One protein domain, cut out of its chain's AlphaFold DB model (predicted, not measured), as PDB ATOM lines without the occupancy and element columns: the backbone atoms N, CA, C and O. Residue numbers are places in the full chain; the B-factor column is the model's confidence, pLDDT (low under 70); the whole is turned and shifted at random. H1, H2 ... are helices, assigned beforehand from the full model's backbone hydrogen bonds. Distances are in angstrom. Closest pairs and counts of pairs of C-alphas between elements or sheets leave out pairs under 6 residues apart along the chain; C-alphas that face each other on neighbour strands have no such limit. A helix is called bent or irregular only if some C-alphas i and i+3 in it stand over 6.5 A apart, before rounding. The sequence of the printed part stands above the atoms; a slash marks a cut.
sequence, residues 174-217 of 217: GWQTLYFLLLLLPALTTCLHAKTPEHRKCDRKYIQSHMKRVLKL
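This is residues 174 to 217 of the 217 residues of an uncharacterized protein of Mytilus coruscus (UniProt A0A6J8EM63). Two helices lie side by side in an open U: the longer H1 runs out, a long loop turns back at the far end, and the shorter H2 returns beside it without touching. The first residues of H1, 174 to 179, stick out free. The printed part has 44 residues with two named helices, H1 then H2, and no named strand; the class is all helix. It is a loose rod, with a radius of gyration of the C-alphas of 12.5 A and spans of 39 by 19 by 6 A.

Start with H1, residues 174 to 192, and go on to H2, residues 204 to 214. The two are near each other: their closest C-alphas are 8.1 A apart, and 9 pairs are within 10 A. In H2 every O i to N i+4 pair is within hydrogen-bond range; in H1, 11 of 15 are.

Find C-alpha 174 at (-58.627, -0.679, -0.049); from there H1 runs 27.5 A to C-alpha 192. H1 is only just irregular: C-alphas 183 and 186 are 6.8 A apart. H2 runs 15.3 A, from C-alpha 204 at (-43.903, 18.037, -20.331) to C-alpha 214 at (-45.386, 6.689, -10.181).

The C-alphas farthest apart, of Gly 174 and Glu 198, are 39.8 A apart. The printed part has no cut, and the link from H1 to H2, 11 residues, is long. Look for pLDDT under 70 at residues 174, 187, 190 to 203 and 217.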
ATOM      1  N   GLY A 174     -57.978  -1.997  -0.052       66.50
ATOM      2  CA  GLY A 174     -58.627  -0.679  -0.049       66.50
ATOM      3  C   GLY A 174     -57.680   0.462   0.339       66.50
ATOM      4  O   GLY A 174     -57.682   1.516  -0.294       66.50
ATOM      5  N   TRP A 175     -56.802   0.230   1.318       74.81
ATOM      6  CA  TRP A 175     -55.892   1.260   1.838       74.81
ATOM      7  C   TRP A 175     -54.752   1.594   0.876       74.81
ATOM      8  O   TRP A 175     -54.359   2.754   0.768       74.81
ATOM      9  N   GLN A 176     -54.252   0.608   0.126       75.44
ATOM     10  CA  GLN A 176     -53.212   0.842  -0.877       75.44
ATOM     11  C   GLN A 176     -53.751   1.656  -2.062       75.44
ATOM     12  O   GLN A 176     -53.072   2.557  -2.553       75.44
ATOM     13  N   THR A 177     -54.998   1.399  -2.466       77.81
ATOM     14  CA  THR A 177     -55.667   2.146  -3.544       77.81
ATOM     15  C   THR A 177     -55.942   3.593  -3.127       77.81
ATOM     16  O   THR A 177     -55.680   4.517  -3.896       77.81
ATOM     17  N   LEU A 178     -56.391   3.808  -1.885       80.00
ATOM     18  CA  LEU A 178     -56.617   5.147  -1.338       80.00
ATOM     19  C   LEU A 178     -55.310   5.950  -1.228       80.00
ATOM     20  O   LEU A 178     -55.273   7.119  -1.603       80.00
ATOM     21  N   TYR A 179     -54.225   5.316  -0.777       82.75
ATOM     22  CA  TYR A 179     -52.906   5.949  -0.700       82.75
ATOM     23  C   TYR A 179     -52.382   6.369  -2.082       82.75
ATOM     24  O   TYR A 179     -51.871   7.477  -2.243       82.75
ATOM     25  N   PHE A 180     -52.569   5.529  -3.104       79.75
ATOM     26  CA  PHE A 180     -52.174   5.856  -4.476       79.75
ATOM     27  C   PHE A 180     -52.992   7.020  -5.056       79.75
ATOM     28  O   PHE A 180     -52.442   7.892  -5.728       79.75
ATOM     29  N   LEU A 181     -54.293   7.080  -4.749       81.19
ATOM     30  CA  LEU A 181     -55.162   8.190  -5.141       81.19
ATOM     31  C   LEU A 181     -54.721   9.512  -4.485       81.19
ATOM     32  O   LEU A 181     -54.632  10.538  -5.157       81.19
ATOM     33  N   LEU A 182     -54.377   9.472  -3.193       83.75
ATOM     34  CA  LEU A 182     -53.882  10.632  -2.445       83.75
ATOM     35  C   LEU A 182     -52.543  11.155  -2.990       83.75
ATOM     36  O   LEU A 182     -52.337  12.366  -3.026       83.75
ATOM     37  N   LEU A 183     -51.662  10.278  -3.482       79.00
ATOM     38  CA  LEU A 183     -50.398  10.680  -4.115       79.00
ATOM     39  C   LEU A 183     -50.571  11.348  -5.493       79.00
ATOM     40  O   LEU A 183     -49.674  12.067  -5.933       79.00
ATOM     41  N   LEU A 184     -51.699  11.138  -6.181       76.00
ATOM     42  CA  LEU A 184     -51.952  11.700  -7.517       76.00
ATOM     43  C   LEU A 184     -52.535  13.123  -7.488       76.00
ATOM     44  O   LEU A 184     -52.287  13.904  -8.410       76.00
ATOM     45  N   LEU A 185     -53.275  13.485  -6.438       81.00
ATOM     46  CA  LEU A 185     -53.963  14.779  -6.331       81.00
ATOM     47  C   LEU A 185     -53.030  16.013  -6.393       81.00
ATOM     48  O   LEU A 185     -53.362  16.944  -7.129       81.00
ATOM     49  N   PRO A 186     -51.843  16.042  -5.748       72.56
ATOM     50  CA  PRO A 186     -50.944  17.202  -5.785       72.56
ATOM     51  C   PRO A 186     -50.406  17.531  -7.187       72.56
ATOM     52  O   PRO A 186     -50.129  18.687  -7.511       72.56
ATOM     53  N   ALA A 187     -50.266  16.519  -8.049       68.12
ATOM     54  CA  ALA A 187     -49.806  16.709  -9.424       68.12
ATOM     55  C   ALA A 187     -50.876  17.382 -10.303       68.12
ATOM     56  O   ALA A 187     -50.550  18.138 -11.219       68.12
ATOM     57  N   LEU A 188     -52.156  17.130 -10.017       71.81
ATOM     58  CA  LEU A 188     -53.273  17.745 -10.731       71.81
ATOM     59  C   LEU A 188     -53.537  19.167 -10.228       71.81
ATOM     60  O   LEU A 188     -53.735  20.073 -11.038       71.81
ATOM     61  N   THR A 189     -53.472  19.392  -8.911       73.88
ATOM     62  CA  THR A 189     -53.716  20.721  -8.324       73.88
ATOM     63  C   THR A 189     -52.650  21.738  -8.728       73.88
ATOM     64  O   THR A 189     -53.000  22.880  -9.027       73.88
ATOM     65  N   THR A 190     -51.382  21.323  -8.837       67.00
ATOM     66  CA  THR A 190     -50.277  22.175  -9.324       67.00
ATOM     67  C   THR A 190     -50.410  22.559 -10.800       67.00
ATOM     68  O   THR A 190     -49.982  23.646 -11.181       67.00
ATOM     69  N   CYS A 191     -51.057  21.731 -11.629       65.25
ATOM     70  CA  CYS A 191     -51.371  22.093 -13.017       65.25
ATOM     71  C   CYS A 191     -52.594  23.020 -13.128       65.25
ATOM     72  O   CYS A 191     -52.635  23.872 -14.012       65.25
ATOM     73  N   LEU A 192     -53.583  22.868 -12.241       69.88
ATOM     74  CA  LEU A 192     -54.822  23.658 -12.252       69.88
ATOM     75  C   LEU A 192     -54.652  25.068 -11.657       69.88
ATOM     76  O   LEU A 192     -55.309  25.997 -12.118       69.88
ATOM     77  N   HIS A 193     -53.757  25.254 -10.679       64.44
ATOM     78  CA  HIS A 193     -53.561  26.539  -9.985       64.44
ATOM     79  C   HIS A 193     -52.431  27.419 -10.546       64.44
ATOM     80  O   HIS A 193     -52.122  28.461  -9.968       64.44
ATOM     81  N   ALA A 194     -51.829  27.070 -11.687       56.69
ATOM     82  CA  ALA A 194     -50.847  27.921 -12.362       56.69
ATOM     83  C   ALA A 194     -51.533  29.130 -13.039       56.69
ATOM     84  O   ALA A 194     -51.690  29.188 -14.257       56.69
ATOM     85  N   LYS A 195     -51.974  30.101 -12.228       57.56
ATOM     86  CA  LYS A 195     -52.687  31.317 -12.664       57.56
ATOM     87  C   LYS A 195     -51.756  32.395 -13.241       57.56
ATOM     88  O   LYS A 195     -52.242  33.405 -13.739       57.56
ATOM     89  N   THR A 196     -50.435  32.191 -13.212       56.66
ATOM     90  CA  THR A 196     -49.450  33.131 -13.766       56.66
ATOM     91  C   THR A 196     -48.799  32.588 -15.051       56.66
ATOM     92  O   THR A 196     -48.321  31.450 -15.085       56.66
ATOM     93  N   PRO A 197     -48.735  33.383 -16.137       57.03
ATOM     94  CA  PRO A 197     -48.158  32.957 -17.414       57.03
ATOM     95  C   PRO A 197     -46.633  32.737 -17.370       57.03
ATOM     96  O   PRO A 197     -46.096  32.094 -18.269       57.03
ATOM     97  N   GLU A 198     -45.939  33.187 -16.319       56.38
ATOM     98  CA  GLU A 198     -44.508  32.915 -16.104       56.38
ATOM     99  C   GLU A 198     -44.222  31.483 -15.617       56.38
ATOM    100  O   GLU A 198     -43.140  30.952 -15.861       56.38
ATOM    101  N   HIS A 199     -45.215  30.802 -15.033       54.41
ATOM    102  CA  HIS A 199     -45.137  29.389 -14.643       54.41
ATOM    103  C   HIS A 199     -45.767  28.436 -15.663       54.41
ATOM    104  O   HIS A 199     -45.915  27.241 -15.404       54.41
ATOM    105  N   ARG A 200     -46.060  28.918 -16.877       51.91
ATOM    106  CA  ARG A 200     -46.633  28.140 -17.991       51.91
ATOM    107  C   ARG A 200     -45.642  27.155 -18.627       51.91
ATOM    108  O   ARG A 200     -45.682  26.876 -19.820       51.91
ATOM    109  N   LYS A 201     -44.744  26.609 -17.816       54.53
ATOM    110  CA  LYS A 201     -44.040  25.366 -18.080       54.53
ATOM    111  C   LYS A 201     -44.499  24.373 -17.018       54.53
ATOM    112  O   LYS A 201     -43.726  23.977 -16.151       54.53
ATOM    113  N   CYS A 202     -45.745  23.906 -17.145       61.19
ATOM    114  CA  CYS A 202     -46.041  22.495 -16.888       61.19
ATOM    115  C   CYS A 202     -45.142  21.702 -17.838       61.19
ATOM    116  O   CYS A 202     -45.542  21.327 -18.939       61.19
ATOM    117  N   ASP A 203     -43.863  21.611 -17.479       67.31
ATOM    118  CA  ASP A 203     -42.831  21.133 -18.368       67.31
ATOM    119  C   ASP A 203     -43.195  19.686 -18.653       67.31
ATOM    120  O   ASP A 203     -43.283  18.858 -17.743       67.31
ATOM    121  N   ARG A 204     -43.490  19.379 -19.914       71.25
ATOM    122  CA  ARG A 204     -43.903  18.037 -20.331       71.25
ATOM    123  C   ARG A 204     -42.911  16.990 -19.811       71.25
ATOM    124  O   ARG A 204     -43.310  15.883 -19.463       71.25
ATOM    125  N   LYS A 205     -41.639  17.380 -19.670       76.19
ATOM    126  CA  LYS A 205     -40.563  16.599 -19.051       76.19
ATOM    127  C   LYS A 205     -40.778  16.321 -17.559       76.19
ATOM    128  O   LYS A 205     -40.505  15.207 -17.121       76.19
ATOM    129  N   TYR A 206     -41.268  17.288 -16.785       77.56
ATOM    130  CA  TYR A 206     -41.579  17.124 -15.362       77.56
ATOM    131  C   TYR A 206     -42.736  16.141 -15.162       77.56
ATOM    132  O   TYR A 206     -42.576  15.156 -14.444       77.56
ATOM    133  N   ILE A 207     -43.846  16.333 -15.885       76.06
ATOM    134  CA  ILE A 207     -45.004  15.424 -15.835       76.06
ATOM    135  C   ILE A 207     -44.588  14.010 -16.264       76.06
ATOM    136  O   ILE A 207     -44.903  13.036 -15.585       76.06
ATOM    137  N   GLN A 208     -43.814  13.885 -17.344       78.44
ATOM    138  CA  GLN A 208     -43.349  12.591 -17.844       78.44
ATOM    139  C   GLN A 208     -42.388  11.888 -16.871       78.44
ATOM    140  O   GLN A 208     -42.496  10.679 -16.663       78.44
ATOM    141  N   SER A 209     -41.468  12.627 -16.246       81.81
ATOM    142  CA  SER A 209     -40.568  12.096 -15.213       81.81
ATOM    143  C   SER A 209     -41.348  11.627 -13.981       81.81
ATOM    144  O   SER A 209     -41.085  10.545 -13.454       81.81
ATOM    145  N   HIS A 210     -42.358  12.394 -13.565       74.50
ATOM    146  CA  HIS A 210     -43.199  12.061 -12.421       74.50
ATOM    147  C   HIS A 210     -44.083  10.837 -12.698       74.50
ATOM    148  O   HIS A 210     -44.088   9.902 -11.902       74.50
ATOM    149  N   MET A 211     -44.745  10.766 -13.859       76.56
ATOM    150  CA  MET A 211     -45.518   9.584 -14.268       76.56
ATOM    151  C   MET A 211     -44.647   8.329 -14.353       76.56
ATOM    152  O   MET A 211     -45.066   7.261 -13.922       76.56
ATOM    153  N   LYS A 212     -43.404   8.449 -14.837       82.81
ATOM    154  CA  LYS A 212     -42.461   7.322 -14.881       82.81
ATOM    155  C   LYS A 212     -42.063   6.830 -13.486       82.81
ATOM    156  O   LYS A 212     -41.829   5.639 -13.315       82.81
ATOM    157  N   ARG A 213     -41.969   7.728 -12.499       76.81
ATOM    158  CA  ARG A 213     -41.712   7.355 -11.097       76.81
ATOM    159  C   ARG A 213     -42.931   6.700 -10.457       76.81
ATOM    160  O   ARG A 213     -42.763   5.686  -9.799       76.81
ATOM    161  N   VAL A 214     -44.124   7.239 -10.699       72.19
ATOM    162  CA  VAL A 214     -45.386   6.689 -10.181       72.19
ATOM    163  C   VAL A 214     -45.672   5.303 -10.760       72.19
ATOM    164  O   VAL A 214     -46.008   4.413 -10.005       72.19
ATOM    165  N   LEU A 215     -45.457   5.076 -12.062       77.12
ATOM    166  CA  LEU A 215     -45.625   3.752 -12.690       77.12
ATOM    167  C   LEU A 215     -44.583   2.710 -12.252       77.12
ATOM    168  O   LEU A 215     -44.744   1.528 -12.543       77.12
ATOM    169  N   LYS A 216     -43.476   3.143 -11.637       77.94
ATOM    170  CA  LYS A 216     -42.448   2.242 -11.103       77.94
ATOM    171  C   LYS A 216     -42.774   1.773  -9.675       77.94
ATOM    172  O   LYS A 216     -42.203   0.769  -9.253       77.94
ATOM    173  N   LEU A 217     -43.612   2.518  -8.950       61.75
ATOM    174  CA  LEU A 217     -44.106   2.193  -7.608       61.75
ATOM    175  C   LEU A 217     -45.351   1.307  -7.700       61.75
ATOM    176  O   LEU A 217     -45.468   0.416  -6.832       61.75
TER     177      LEU A 217